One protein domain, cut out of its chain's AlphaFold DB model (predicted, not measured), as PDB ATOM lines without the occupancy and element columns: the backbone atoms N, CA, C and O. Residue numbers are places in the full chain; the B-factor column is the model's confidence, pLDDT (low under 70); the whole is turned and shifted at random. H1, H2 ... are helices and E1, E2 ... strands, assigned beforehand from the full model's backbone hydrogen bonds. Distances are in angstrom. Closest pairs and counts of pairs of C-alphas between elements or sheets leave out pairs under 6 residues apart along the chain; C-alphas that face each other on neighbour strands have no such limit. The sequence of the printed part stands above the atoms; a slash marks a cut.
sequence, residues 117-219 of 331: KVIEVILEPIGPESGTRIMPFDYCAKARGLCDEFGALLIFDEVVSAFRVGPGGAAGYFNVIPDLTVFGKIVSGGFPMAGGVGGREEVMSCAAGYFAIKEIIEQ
ATOM      1  N   LYS A 117      43.378  51.042  36.423       58.62
ATOM      2  CA  LYS A 117      42.560  51.160  35.202       58.62
ATOM      3  C   LYS A 117      43.241  50.585  33.965       58.62
ATOM      4  O   LYS A 117      42.567  49.996  33.128       58.62
ATOM      5  N   VAL A 118      44.563  50.708  33.871       56.16
ATOM      6  CA  VAL A 118      45.362  50.031  32.835       56.16
ATOM      7  C   VAL A 118      45.379  48.511  33.049       56.16
ATOM      8  O   VAL A 118      45.420  47.755  32.088       56.16
ATOM      9  N   ILE A 119      45.318  48.037  34.293       57.81
ATOM     10  CA  ILE A 119      45.231  46.603  34.602       57.81
ATOM     11  C   ILE A 119      43.815  46.075  34.350       57.81
ATOM     12  O   ILE A 119      43.669  44.970  33.848       57.81
ATOM     13  N   GLU A 120      42.772  46.859  34.635       58.81
ATOM     14  CA  GLU A 120      41.366  46.489  34.405       58.81
ATOM     15  C   GLU A 120      41.036  46.216  32.931       58.81
ATOM     16  O   GLU A 120      40.053  45.532  32.654       58.81
ATOM     17  N   VAL A 121      41.833  46.720  31.983       62.44
ATOM     18  CA  VAL A 121      41.668  46.389  30.558       62.44
ATOM     19  C   VAL A 121      42.290  45.035  30.181       62.44
ATOM     20  O   VAL A 121      42.116  44.587  29.051       62.44
ATOM     21  N   ILE A 122      42.948  44.348  31.128       67.75
ATOM     22  CA  ILE A 122      43.248  42.909  31.080       67.75
ATOM     23  C   ILE A 122      42.146  42.180  31.842       67.75
ATOM     24  O   ILE A 122      42.009  42.304  33.059       67.75
ATOM     25  N   LEU A 123      41.322  41.439  31.114       80.56
ATOM     26  CA  LEU A 123      39.973  41.138  31.565       80.56
ATOM     27  C   LEU A 123      39.661  39.660  31.300       80.56
ATOM     28  O   LEU A 123      39.726  39.217  30.157       80.56
ATOM     29  N   GLU A 124      39.313  38.888  32.338       86.06
ATOM     30  CA  GLU A 124      38.660  37.582  32.153       86.06
ATOM     31  C   GLU A 124      37.210  37.857  31.713       86.06
ATOM     32  O   GLU A 124      36.401  38.322  32.525       86.06
ATOM     33  N   PRO A 125      36.835  37.596  30.451       85.06
ATOM     34  CA  PRO A 125      35.583  38.102  29.883       85.06
ATOM     35  C   PRO A 125      34.335  37.455  30.497       85.06
ATOM     36  O   PRO A 125      33.259  38.049  30.499       85.06
ATOM     37  N   ILE A 126      34.470  36.254  31.067       87.75
ATOM     38  CA  ILE A 126      33.396  35.570  31.806       87.75
ATOM     39  C   ILE A 126      33.335  35.955  33.295       87.75
ATOM     40  O   ILE A 126      32.452  35.484  34.009       87.75
ATOM     41  N   GLY A 127      34.237  36.827  33.751       84.81
ATOM     42  CA  GLY A 127      34.389  37.241  35.141       84.81
ATOM     43  C   GLY A 127      35.476  36.456  35.892       84.81
ATOM     44  O   GLY A 127      35.831  35.356  35.469       84.81
ATOM     45  N   PRO A 128      35.980  36.999  37.019       78.31
ATOM     46  CA  PRO A 128      37.107  36.437  37.761       78.31
ATOM     47  C   PRO A 128      36.937  34.973  38.165       78.31
ATOM     48  O   PRO A 128      35.833  34.544  38.533       78.31
ATOM     49  N   GLU A 129      38.064  34.260  38.211       78.69
ATOM     50  CA  GLU A 129      38.145  32.852  38.606       78.69
ATOM     51  C   GLU A 129      37.210  32.001  37.744       78.69
ATOM     52  O   GLU A 129      36.362  31.260  38.253       78.69
ATOM     53  N   SER A 130      37.326  32.144  36.418       80.62
ATOM     54  CA  SER A 130      36.517  31.379  35.458       80.62
ATOM     55  C   SER A 130      35.003  31.575  35.627       80.62
ATOM     56  O   SER A 130      34.224  30.636  35.448       80.62
ATOM     57  N   GLY A 131      34.579  32.788  35.988       78.81
ATOM     58  CA  GLY A 131      33.172  33.131  36.202       78.81
ATOM     59  C   GLY A 131      32.626  32.789  37.590       78.81
ATOM     60  O   GLY A 131      31.410  32.775  37.777       78.81
ATOM     61  N   THR A 132      33.490  32.562  38.590       80.62
ATOM     62  CA  THR A 132      33.058  32.429  39.999       80.62
ATOM     63  C   THR A 132      32.318  33.684  40.470       80.62
ATOM     64  O   THR A 132      31.405  33.612  41.296       80.62
ATOM     65  N   ARG A 133      32.683  34.850  39.923       78.19
ATOM     66  CA  ARG A 133      31.920  36.091  40.074       78.19
ATOM     67  C   ARG A 133      31.238  36.441  38.760       78.19
ATOM     68  O   ARG A 133      31.898  36.800  37.792       78.19
ATOM     69  N   ILE A 134      29.911  36.372  38.765       80.56
ATOM     70  CA  ILE A 134      29.089  36.719  37.606       80.56
ATOM     71  C   ILE A 134      29.157  38.232  37.380       80.56
ATOM     72  O   ILE A 134      28.817  39.016  38.269       80.56
ATOM     73  N   MET A 135      29.568  38.627  36.177       83.38
ATOM     74  CA  MET A 135      29.593  40.021  35.736       83.38
ATOM     75  C   MET A 135      28.324  40.371  34.940       83.38
ATOM     76  O   MET A 135      27.708  39.483  34.343       83.38
ATOM     77  N   PRO A 136      27.908  41.652  34.904       88.81
ATOM     78  CA  PRO A 136      26.841  42.100  34.013       88.81
ATOM     79  C   PRO A 136      27.144  41.757  32.550       88.81
ATOM     80  O   PRO A 136      28.288  41.870  32.114       88.81
ATOM     81  N   PHE A 137      26.116  41.396  31.778       90.56
ATOM     82  CA  PHE A 137      26.278  40.974  30.379       90.56
ATOM     83  C   PHE A 137      26.971  42.034  29.504       90.56
ATOM     84  O   PHE A 137      27.718  41.700  28.591       90.56
ATOM     85  N   ASP A 138      26.759  43.316  29.804       92.06
ATOM     86  CA  ASP A 138      27.322  44.444  29.058       92.06
ATOM     87  C   ASP A 138      28.710  44.899  29.549       92.06
ATOM     88  O   ASP A 138      29.247  45.887  29.047       92.06
ATOM     89  N   TYR A 139      29.313  44.195  30.513       90.38
ATOM     90  CA  TYR A 139      30.601  44.571  31.101       90.38
ATOM     91  C   TYR A 139      31.727  44.618  30.061       90.38
ATOM     92  O   TYR A 139      32.420  45.630  29.952       90.38
ATOM     93  N   CYS A 140      31.851  43.572  29.237       92.00
ATOM     94  CA  CYS A 140      32.848  43.510  28.167       92.00
ATOM     95  C   CYS A 140      32.672  44.648  27.146       92.00
ATOM     96  O   CYS A 140      33.652  45.248  26.709       92.00
ATOM     97  N   ALA A 141      31.426  44.993  26.804       93.56
ATOM     98  CA  ALA A 141      31.131  46.073  25.864       93.56
ATOM     99  C   ALA A 141      31.501  47.451  26.439       93.56
ATOM    100  O   ALA A 141      32.058  48.292  25.736       93.56
ATOM    101  N   LYS A 142      31.252  47.675  27.736       90.44
ATOM    102  CA  LYS A 142      31.671  48.898  28.440       90.44
ATOM    103  C   LYS A 142      33.192  49.023  28.518       90.44
ATOM    104  O   LYS A 142      33.716  50.105  28.274       90.44
ATOM    105  N   ALA A 143      33.892  47.929  28.823       88.94
ATOM    106  CA  ALA A 143      35.353  47.908  28.849       88.94
ATOM    107  C   ALA A 143      35.947  48.239  27.471       88.94
ATOM    108  O   ALA A 143      36.845  49.072  27.381       88.94
ATOM    109  N   ARG A 144      35.386  47.670  26.393       93.00
ATOM    110  CA  ARG A 144      35.756  48.011  25.011       93.00
ATOM    111  C   ARG A 144      35.583  49.497  24.712       93.00
ATOM    112  O   ARG A 144      36.525  50.113  24.227       93.00
ATOM    113  N   GLY A 145      34.429  50.072  25.055       88.62
ATOM    114  CA  GLY A 145      34.164  51.497  24.842       88.62
ATOM    115  C   GLY A 145      35.175  52.409  25.546       88.62
ATOM    116  O   GLY A 145      35.652  53.367  24.945       88.62
ATOM    117  N   LEU A 146      35.564  52.074  26.780       81.88
ATOM    118  CA  LEU A 146      36.608  52.808  27.504       81.88
ATOM    119  C   LEU A 146      37.981  52.654  26.837       81.88
ATOM    120  O   LEU A 146      38.707  53.633  26.690       81.88
ATOM    121  N   CYS A 147      38.347  51.446  26.408       84.75
ATOM    122  CA  CYS A 147      39.622  51.229  25.722       84.75
ATOM    123  C   CYS A 147      39.721  52.069  24.440       84.75
ATOM    124  O   CYS A 147      40.752  52.693  24.199       84.75
ATOM    125  N   ASP A 148      38.634  52.152  23.674       85.50
ATOM    126  CA  ASP A 148      38.572  52.954  22.449       85.50
ATOM    127  C   ASP A 148      38.653  54.460  22.745       85.50
ATOM    128  O   ASP A 148      39.352  55.186  22.040       85.50
ATOM    129  N   GLU A 149      37.993  54.927  23.811       77.81
ATOM    130  CA  GLU A 149      38.033  56.330  24.251       77.81
ATOM    131  C   GLU A 149      39.446  56.769  24.657       77.81
ATOM    132  O   GLU A 149      39.893  57.858  24.294       77.81
ATOM    133  N   PHE A 150      40.161  55.921  25.398       70.06
ATOM    134  CA  PHE A 150      41.471  56.255  25.957       70.06
ATOM    135  C   PHE A 150      42.654  55.799  25.092       70.06
ATOM    136  O   PHE A 150      43.803  56.046  25.463       70.06
ATOM    137  N   GLY A 151      42.405  55.142  23.954       73.50
ATOM    138  CA  GLY A 151      43.460  54.560  23.117       73.50
ATOM    139  C   GLY A 151      44.245  53.447  23.824       73.50
ATOM    140  O   GLY A 151      45.433  53.267  23.560       73.50
ATOM    141  N   ALA A 152      43.602  52.735  24.752       75.81
ATOM    142  CA  ALA A 152      44.179  51.608  25.474       75.81
ATOM    143  C   ALA A 152      43.888  50.285  24.748       75.81
ATOM    144  O   ALA A 152      42.887  50.153  24.045       75.81
ATOM    145  N   LEU A 153      44.752  49.286  24.940       83.50
ATOM    146  CA  LEU A 153      44.517  47.937  24.426       83.50
ATOM    147  C   LEU A 153      43.565  47.184  25.359       83.50
ATOM    148  O   LEU A 153      43.828  47.092  26.556       83.50
ATOM    149  N   LEU A 154      42.510  46.590  24.805       90.50
ATOM    150  CA  LEU A 154      41.693  45.606  25.509       90.50
ATOM    151  C   LEU A 154      42.321  44.224  25.339       90.50
ATOM    152  O   LEU A 154      42.502  43.756  24.213       90.50
ATOM    153  N   ILE A 155      42.608  43.547  26.444       91.25
ATOM    154  CA  ILE A 155      43.156  42.193  26.445       91.25
ATOM    155  C   ILE A 155      42.146  41.266  27.106       91.25
ATOM    156  O   ILE A 155      41.805  41.449  28.272       91.25
ATOM    157  N   PHE A 156      41.688  40.248  26.383       93.25
ATOM    158  CA  PHE A 156      40.913  39.171  26.996       93.25
ATOM    159  C   PHE A 156      41.827  38.038  27.450       93.25
ATOM    160  O   PHE A 156      42.543  37.435  26.649       93.25
ATOM    161  N   ASP A 157      41.771  37.717  28.738       91.25
ATOM    162  CA  ASP A 157      42.287  36.449  29.241       91.25
ATOM    163  C   ASP A 157      41.232  35.368  28.998       91.25
ATOM    164  O   ASP A 157      40.274  35.205  29.756       91.25
ATOM    165  N   GLU A 158      41.394  34.637  27.900       90.62
ATOM    166  CA  GLU A 158      40.526  33.529  27.528       90.62
ATOM    167  C   GLU A 158      41.161  32.160  27.816       90.62
ATOM    168  O   GLU A 158      40.751  31.151  27.237       90.62
ATOM    169  N   VAL A 159      42.118  32.068  28.751       88.12
ATOM    170  CA  VAL A 159      42.778  30.799  29.116       88.12
ATOM    171  C   VAL A 159      41.765  29.709  29.489       88.12
ATOM    172  O   VAL A 159      42.023  28.523  29.272       88.12
ATOM    173  N   VAL A 160      40.606  30.082  30.046       88.00
ATOM    174  CA  VAL A 160      39.521  29.141  30.389       88.00
ATOM    175  C   VAL A 160      38.358  29.188  29.407       88.00
ATOM    176  O   VAL A 160      37.789  28.134  29.104       88.00
ATOM    177  N   SER A 161      37.967  30.389  28.978       88.56
ATOM    178  CA  SER A 161      36.735  30.623  28.225       88.56
ATOM    179  C   SER A 161      36.863  30.303  26.736       88.56
ATOM    180  O   SER A 161      35.878  29.837  26.146       88.56
ATOM    181  N   ALA A 162      38.058  30.447  26.146       84.50
ATOM    182  CA  ALA A 162      38.291  30.105  24.747       84.50
ATOM    183  C   ALA A 162      37.993  28.627  24.501       84.50
ATOM    184  O   ALA A 162      38.371  27.753  25.285       84.50
ATOM    185  N   PHE A 163      37.290  28.351  23.401       85.12
ATOM    186  CA  PHE A 163      36.888  27.004  22.981       85.12
ATOM    187  C   PHE A 163      36.029  26.229  24.002       85.12
ATOM    188  O   PHE A 163      35.716  25.061  23.780       85.12
ATOM    189  N   ARG A 164      35.622  26.867  25.109       89.38
ATOM    190  CA  ARG A 164      34.776  26.286  26.161       89.38
ATOM    191  C   ARG A 164      33.379  26.874  26.165       89.38
ATOM    192  O   ARG A 164      32.413  26.123  26.218       89.38
ATOM    193  N   VAL A 165      33.286  28.202  26.123       88.19
ATOM    194  CA  VAL A 165      32.002  28.910  25.989       88.19
ATOM    195  C   VAL A 165      31.403  28.639  24.604       88.19
ATOM    196  O   VAL A 165      30.194  28.495  24.452       88.19
ATOM    197  N   GLY A 166      32.269  28.497  23.603       85.62
ATOM    198  CA  GLY A 166      31.947  28.108  22.237       85.62
ATOM    199  C   GLY A 166      33.181  28.247  21.339       85.62
ATOM    200  O   GLY A 166      34.237  28.669  21.821       85.62
ATOM    201  N   PRO A 167      33.071  27.936  20.033       83.94
ATOM    202  CA  PRO A 167      34.186  28.062  19.090       83.94
ATOM    203  C   PRO A 167      34.793  29.471  19.023       83.94
ATOM    204  O   PRO A 167      35.991  29.603  18.809       83.94
ATOM    205  N   GLY A 168      33.983  30.512  19.240       83.12
ATOM    206  CA  GLY A 168      34.426  31.911  19.274       83.12
ATOM    207  C   GLY A 168      34.853  32.428  20.654       83.12
ATOM    208  O   GLY A 168      35.063  33.628  20.790       83.12
ATOM    209  N   GLY A 169      34.928  31.569  21.677       90.56
ATOM    210  CA  GLY A 169      35.216  31.990  23.052       90.56
ATOM    211  C   GLY A 169      34.167  32.949  23.624       90.56
ATOM    212  O   GLY A 169      33.037  33.047  23.134       90.56
ATOM    213  N   ALA A 170      34.539  33.654  24.683       91.75
ATOM    214  CA  ALA A 170      33.712  34.692  25.277       91.75
ATOM    215  C   ALA A 170      33.650  35.951  24.401       91.75
ATOM    216  O   ALA A 170      32.601  36.590  24.359       91.75
ATOM    217  N   ALA A 171      34.708  36.266  23.647       91.38
ATOM    218  CA  ALA A 171      34.701  37.328  22.641       91.38
ATOM    219  C   ALA A 171      33.545  37.164  21.644       91.38
ATOM    220  O   ALA A 171      32.749  38.085  21.446       91.38
ATOM    221  N   GLY A 172      33.391  35.961  21.079       90.31
ATOM    222  CA  GLY A 172      32.286  35.630  20.182       90.31
ATOM    223  C   GLY A 172      30.925  35.599  20.880       90.31
ATOM    224  O   GLY A 172      29.934  36.025  20.296       90.31
ATOM    225  N   TYR A 173      30.865  35.141  22.134       93.81
ATOM    226  CA  TYR A 173      29.616  35.086  22.902       93.81
ATOM    227  C   TYR A 173      29.070  36.477  23.265       93.81
ATOM    228  O   TYR A 173      27.874  36.725  23.122       93.81
ATOM    229  N   PHE A 174      29.938  37.393  23.704       94.31
ATOM    230  CA  PHE A 174      29.565  38.770  24.050       94.31
ATOM    231  C   PHE A 174      29.579  39.726  22.852       94.31
ATOM    232  O   PHE A 174      29.168  40.876  22.996       94.31
ATOM    233  N   ASN A 175      30.026  39.265  21.679       94.50
ATOM    234  CA  ASN A 175      30.213  40.075  20.475       94.50
ATOM    235  C   ASN A 175      31.112  41.307  20.724       94.50
ATOM    236  O   ASN A 175      30.789  42.427  20.329       94.50
ATOM    237  N   VAL A 176      32.237  41.091  21.415       94.31
ATOM    238  CA  VAL A 176      33.248  42.113  21.728       94.31
ATOM    239  C   VAL A 176      34.610  41.616  21.262       94.31
ATOM    240  O   VAL A 176      35.047  40.543  21.673       94.31
ATOM    241  N   ILE A 177      35.282  42.403  20.422       92.31
ATOM    242  CA  ILE A 177      36.596  42.062  19.865       92.31
ATOM    243  C   ILE A 177      37.693  42.755  20.697       92.31
ATOM    244  O   ILE A 177      37.754  43.992  20.713       92.31
ATOM    245  N   PRO A 178      38.548  41.999  21.407       91.81
ATOM    246  CA  PRO A 178      39.700  42.560  22.101       91.81
ATOM    247  C   PRO A 178      40.859  42.825  21.128       91.81
ATOM    248  O   PRO A 178      40.917  42.259  20.035       91.81
ATOM    249  N   ASP A 179      41.803  43.676  21.525       89.56
ATOM    250  CA  ASP A 179      43.024  43.929  20.753       89.56
ATOM    251  C   ASP A 179      44.012  42.759  20.864       89.56
ATOM    252  O   ASP A 179      44.703  42.440  19.896       89.56
ATOM    253  N   LEU A 180      44.039  42.093  22.024       88.94
ATOM    254  CA  LEU A 180      44.777  40.855  22.272       88.94
ATOM    255  C   LEU A 180      43.906  39.829  23.003       88.94
ATOM    256  O   LEU A 180      42.983  40.157  23.746       88.94
ATOM    257  N   THR A 181      44.229  38.558  22.832       89.69
ATOM    258  CA  THR A 181      43.624  37.442  23.548       89.69
ATOM    259  C   THR A 181      44.692  36.450  23.962       89.69
ATOM    260  O   THR A 181      45.572  36.112  23.171       89.69
ATOM    261  N   VAL A 182      44.580  35.953  25.189       87.56
ATOM    262  CA  VAL A 182      45.429  34.891  25.731       87.56
ATOM    263  C   VAL A 182      44.642  33.582  25.781       87.56
ATOM    264  O   VAL A 182      43.495  33.550  26.214       87.56
ATOM    265  N   PHE A 183      45.267  32.492  25.347       85.75
ATOM    266  CA  PHE A 183      44.719  31.140  25.316       85.75
ATOM    267  C   PHE A 183      45.528  30.200  26.207       85.75
ATOM    268  O   PHE A 183      46.726  30.389  26.420       85.75
ATOM    269  N   GLY A 184      44.899  29.109  26.634       82.81
ATOM    270  CA  GLY A 184      45.564  28.033  27.354       82.81
ATOM    271  C   GLY A 184      44.632  26.854  27.608       82.81
ATOM    272  O   GLY A 184      43.604  26.689  26.946       82.81
ATOM    273  N   LYS A 185      45.000  26.017  28.582       81.50
ATOM    274  CA  LYS A 185      44.206  24.881  29.080       81.50
ATOM    275  C   LYS A 185      43.682  23.966  27.969       81.50
ATOM    276  O   LYS A 185      44.408  23.105  27.497       81.50
ATOM    277  N   ILE A 186      42.413  24.099  27.578       82.62
ATOM    278  CA  ILE A 186      41.770  23.153  26.651       82.62
ATOM    279  C   ILE A 186      42.440  23.142  25.278       82.62
ATOM    280  O   ILE A 186      42.475  22.096  24.635       82.62
ATOM    281  N   VAL A 187      43.042  24.266  24.874       75.12
ATOM    282  CA  VAL A 187      43.777  24.366  23.608       75.12
ATOM    283  C   VAL A 187      44.981  23.418  23.558       75.12
ATOM    284  O   VAL A 187      45.396  23.018  22.477       75.12
ATOM    285  N   SER A 188      45.516  23.012  24.717       71.94
ATOM    286  CA  SER A 188      46.649  22.088  24.810       71.94
ATOM    287  C   SER A 188      46.248  20.616  24.880       71.94
ATOM    288  O   SER A 188      47.120  19.756  24.983       71.94
ATOM    289  N   GLY A 189      44.949  20.293  24.902       73.00
ATOM    290  CA  GLY A 189      44.483  18.910  25.042       73.00
ATOM    291  C   GLY A 189      44.886  18.233  26.361       73.00
ATOM    292  O   GLY A 189      44.871  17.008  26.439       73.00
ATOM    293  N   GLY A 190      45.257  19.004  27.393       68.69
ATOM    294  CA  GLY A 190      45.679  18.481  28.698       68.69
ATOM    295  C   GLY A 190      47.193  18.310  28.870       68.69
ATOM    296  O   GLY A 190      47.630  17.890  29.940       68.69
ATOM    297  N   PHE A 191      48.000  18.671  27.868       65.94
ATOM    298  CA  PHE A 191      49.457  18.687  27.995       65.94
ATOM    299  C   PHE A 191      49.955  19.989  28.654       65.94
ATOM    300  O   PHE A 191      49.395  21.063  28.396       65.94
ATOM    301  N   PRO A 192      51.012  19.933  29.488       55.41
ATOM    302  CA  PRO A 192      51.707  21.131  29.949       55.41
ATOM    303  C   PRO A 192      52.270  21.919  28.753       55.41
ATOM    304  O   PRO A 192      52.784  21.315  27.817       55.41
ATOM    305  N   MET A 193      52.239  23.254  28.828       46.09
ATOM    306  CA  MET A 193      52.907  24.189  27.895       46.09
ATOM    307  C   MET A 193      52.258  24.467  26.522       46.09
ATOM    308  O   MET A 193      52.975  24.835  25.597       46.09
ATOM    309  N   ALA A 194      50.930  24.413  26.367       55.38
ATOM    310  CA  ALA A 194      50.292  25.100  25.232       55.38
ATOM    311  C   ALA A 194      49.372  26.228  25.719       55.38
ATOM    312  O   ALA A 194      48.278  26.002  26.238       55.38
ATOM    313  N   GLY A 195      49.871  27.450  25.566       65.12
ATOM    314  CA  GLY A 195      49.105  28.684  25.574       65.12
ATOM    315  C   GLY A 195      49.429  29.451  24.298       65.12
ATOM    316  O   GLY A 195      50.455  29.205  23.666       65.12
ATOM    317  N   GLY A 196      48.535  30.333  23.886       71.25
ATOM    318  CA  GLY A 196      48.723  31.147  22.691       71.25
ATOM    319  C   GLY A 196      48.375  32.588  22.998       71.25
ATOM    320  O   GLY A 196      47.543  32.847  23.859       71.25
ATOM    321  N   VAL A 197      48.994  33.518  22.288       77.25
ATOM    322  CA  VAL A 197      48.531  34.903  22.243       77.25
ATOM    323  C   VAL A 197      48.100  35.166  20.811       77.25
ATOM    324  O   VAL A 197      48.842  34.873  19.876       77.25
ATOM    325  N   GLY A 198      46.878  35.653  20.642       78.06
ATOM    326  CA  GLY A 198      46.354  36.141  19.372       78.06
ATOM    327  C   GLY A 198      45.905  37.587  19.517       78.06
ATOM    328  O   GLY A 198      45.812  38.104  20.627       78.06
ATOM    329  N   GLY A 199      45.607  38.249  18.409       81.12
ATOM    330  CA  GLY A 199      45.104  39.615  18.437       81.12
ATOM    331  C   GLY A 199      45.328  40.334  17.123       81.12
ATOM    332  O   GLY A 199      45.603  39.705  16.102       81.12
ATOM    333  N   ARG A 200      45.191  41.657  17.162       80.62
ATOM    334  CA  ARG A 200      45.356  42.532  16.000       80.62
ATOM    335  C   ARG A 200      46.743  42.365  15.385       80.62
ATOM    336  O   ARG A 200      47.745  42.319  16.101       80.62
ATOM    337  N   GLU A 201      46.787  42.275  14.060       70.69
ATOM    338  CA  GLU A 201      48.006  42.002  13.293       70.69
ATOM    339  C   GLU A 201      49.104  43.020  13.602       70.69
ATOM    340  O   GLU A 201      50.254  42.645  13.812       70.69
ATOM    341  N   GLU A 202      48.748  44.297  13.718       69.31
ATOM    342  CA  GLU A 202      49.670  45.377  14.049       69.31
ATOM    343  C   GLU A 202      50.294  45.219  15.446       69.31
ATOM    344  O   GLU A 202      51.474  45.512  15.634       69.31
ATOM    345  N   VAL A 203      49.546  44.685  16.417       70.00
ATOM    346  CA  VAL A 203      50.039  44.451  17.785       70.00
ATOM    347  C   VAL A 203      50.924  43.205  17.824       70.00
ATOM    348  O   VAL A 203      52.006  43.221  18.415       70.00
ATOM    349  N   MET A 204      50.512  42.140  17.134       68.31
ATOM    350  CA  MET A 204      51.294  40.906  17.012       68.31
ATOM    351  C   MET A 204      52.593  41.125  16.221       68.31
ATOM    352  O   MET A 204      53.625  40.548  16.567       68.31
ATOM    353  N   SER A 205      52.580  42.006  15.218       57.66
ATOM    354  CA  SER A 205      53.757  42.380  14.425       57.66
ATOM    355  C   SER A 205      54.807  43.112  15.258       57.66
ATOM    356  O   SER A 205      55.999  42.872  15.082       57.66
ATOM    357  N   CYS A 206      54.395  43.943  16.221       61.94
ATOM    358  CA  CYS A 206      55.319  44.562  17.176       61.94
ATOM    359  C   CYS A 206      56.015  43.517  18.062       61.94
ATOM    360  O   CYS A 206      57.223  43.606  18.279       61.94
ATOM    361  N   ALA A 207      55.282  42.502  18.532       63.50
ATOM    362  CA  ALA A 207      55.869  41.398  19.292       63.50
ATOM    363  C   ALA A 207      56.831  40.566  18.427       63.50
ATOM    364  O   ALA A 207      57.949  40.285  18.854       63.50
ATOM    365  N   ALA A 208      56.439  40.234  17.192       51.75
ATOM    366  CA  ALA A 208      57.307  39.551  16.235       51.75
ATOM    367  C   ALA A 208      58.579  40.363  15.938       51.75
ATOM    368  O   ALA A 208      59.669  39.802  15.936       51.75
ATOM    369  N   GLY A 209      58.460  41.683  15.771       48.78
ATOM    370  CA  GLY A 209      59.593  42.593  15.611       48.78
ATOM    371  C   GLY A 209      60.523  42.597  16.825       48.78
ATOM    372  O   GLY A 209      61.735  42.484  16.662       48.78
ATOM    373  N   TYR A 210      59.976  42.648  18.045       66.62
ATOM    374  CA  TYR A 210      60.764  42.555  19.279       66.62
ATOM    375  C   TYR A 210      61.538  41.232  19.369       66.62
ATOM    376  O   TYR A 210      62.749  41.244  19.594       66.62
ATOM    377  N   PHE A 211      60.869  40.094  19.158       64.62
ATOM    378  CA  PHE A 211      61.528  38.786  19.204       64.62
ATOM    379  C   PHE A 211      62.520  38.591  18.053       64.62
ATOM    380  O   PHE A 211      63.579  38.016  18.274       64.62
ATOM    381  N   ALA A 212      62.244  39.127  16.861       52.62
ATOM    382  CA  ALA A 212      63.193  39.120  15.754       52.62
ATOM    383  C   ALA A 212      64.462  39.915  16.094       52.62
ATOM    384  O   ALA A 212      65.560  39.421  15.865       52.62
ATOM    385  N   ILE A 213      64.338  41.107  16.691       56.03
ATOM    386  CA  ILE A 213      65.495  41.893  17.154       56.03
ATOM    387  C   ILE A 213      66.268  41.127  18.233       56.03
ATOM    388  O   ILE A 213      67.497  41.082  18.192       56.03
ATOM    389  N   LYS A 214      65.558  40.497  19.175       62.88
ATOM    390  CA  LYS A 214      66.172  39.687  20.227       62.88
ATOM    391  C   LYS A 214      66.979  38.521  19.643       62.88
ATOM    392  O   LYS A 214      68.148  38.387  19.981       62.88
ATOM    393  N   GLU A 215      66.407  37.755  18.717       69.12
ATOM    394  CA  GLU A 215      67.113  36.666  18.026       69.12
ATOM    395  C   GLU A 215      68.275  37.178  17.163       69.12
ATOM    396  O   GLU A 215      69.339  36.565  17.151       69.12
ATOM    397  N   ILE A 216      68.135  38.327  16.484       58.47
ATOM    398  CA  ILE A 216      69.237  38.951  15.728       58.47
ATOM    399  C   ILE A 216      70.448  39.198  16.639       58.47
ATOM    400  O   ILE A 216      71.582  38.956  16.218       58.47
ATOM    401  N   ILE A 217      70.209  39.655  17.873       64.31
ATOM    402  CA  ILE A 217      71.251  39.905  18.876       64.31
ATOM    403  C   ILE A 217      71.787  38.585  19.444       64.31
ATOM    404  O   ILE A 217      72.993  38.358  19.412       64.31
ATOM    405  N   GLU A 218      70.915  37.699  19.934       76.38
ATOM    406  CA  GLU A 218      71.301  36.440  20.593       76.38
ATOM    407  C   GLU A 218      72.061  35.491  19.657       76.38
ATOM    408  O   GLU A 218      72.999  34.814  20.079       76.38
ATOM    409  N   GLN A 219      71.697  35.467  18.373       74.50
ATOM    410  CA  GLN A 219      72.355  34.638  17.366       74.50
ATOM    411  C   GLN A 219      73.560  35.312  16.715       74.50
ATOM    412  O   GLN A 219      74.210  34.669  15.884       74.50
TER     413      GLN A 219
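This is residues 117 to 219 of the 331 residues of the protein "Aminotransferase class III-fold pyridoxal phosphate-dependent enzyme" of Clostridiaceae bacterium (UniProt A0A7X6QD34). A small sheet of three short strands stands in the middle of a flat body, with helices H2, H3 and H4 spread beyond its E1 edge and a long helical arm, residues 205 to 219, of which 205 to 218 belong to H6, sticking out beyond its E3 edge. The helices are loosely placed round the sheet, and no two of them touch. The printed part has 103 residues, with six named helices and three named strands in the order H1, H2, H3, E1, H4, E2, H5, E3, H6; the sheet is mixed, in the order E1, E2, E3, and the class is mostly helix. The whole is only just compact, close to loose, with a radius of gyration of the C-alphas of 15.0 A and spans of 49 by 38 by 21 A.

H1 is residues 117 to 120, 4.9 A long, and begins at C-alpha 117 at (42.560, 51.160, 35.202). H2 is residues 128 to 131, 5.4 A, and H3 is residues 139 to 150, 16.8 A. E1, residues 155 to 157, measures 6.4 A and begins at C-alpha 155 at (43.156, 42.193, 26.445). H4 is residues 169 to 174, 8.9 A; E2 is residues 180 to 183, 10.2 A; H5 is residues 185 to 188, 5.7 A; E3 is residues 196 to 199, 10.1 A. H6, residues 201 to 218, measures 25.0 A and ends at C-alpha 218 at (71.301, 36.440, 20.593).

E1 and E2 are parallel at 12 degrees, with N 156 and O 180 within hydrogen-bond range at 2.9 A. E2 and E3 are antiparallel at 157 degrees, with N 181 and O 198 at 2.8 A and N 183 and O 196 at 2.7 A. E1, H4 and E2 form a strand-helix-strand unit, two parallel neighbour strands with a helix between them along the chain, and its crossover is right-handed. Residues 122 to 123 pair in parallel with residues 155 to 156 of E1. H4 only grazes the sheet with its residues 169 to 171; the closest C-alphas of E1 and H4 are those of Phe 156 and Ala 171, 7.8 A apart. H6 only grazes it with residues 201 to 205; the closest C-alphas of E3 and H6 are those of Gly 198 and Met 204, 7.3 A apart. H3 and H4 are close but not clearly touching, with the C-alphas of Cys 140 and Phe 174 7.1 A apart, and about perpendicular at 87 degrees. H1, H2 and H5 are not on the sheet. In H3, H4 and H6 every O i to N i+4 pair is within hydrogen-bond range; H1, H2 and H5 are too short for such a pair.

The C-alphas of Pro 136 and Gln 219 are the two farthest apart, 49.0 A. The printed part has no cut, and the link from E1 to H4, 11 residues, is long. The mean pLDDT of the printed part is 78.4; it is under 70 at residues 117 to 122, 190 to 195, 202 and 204 to 217.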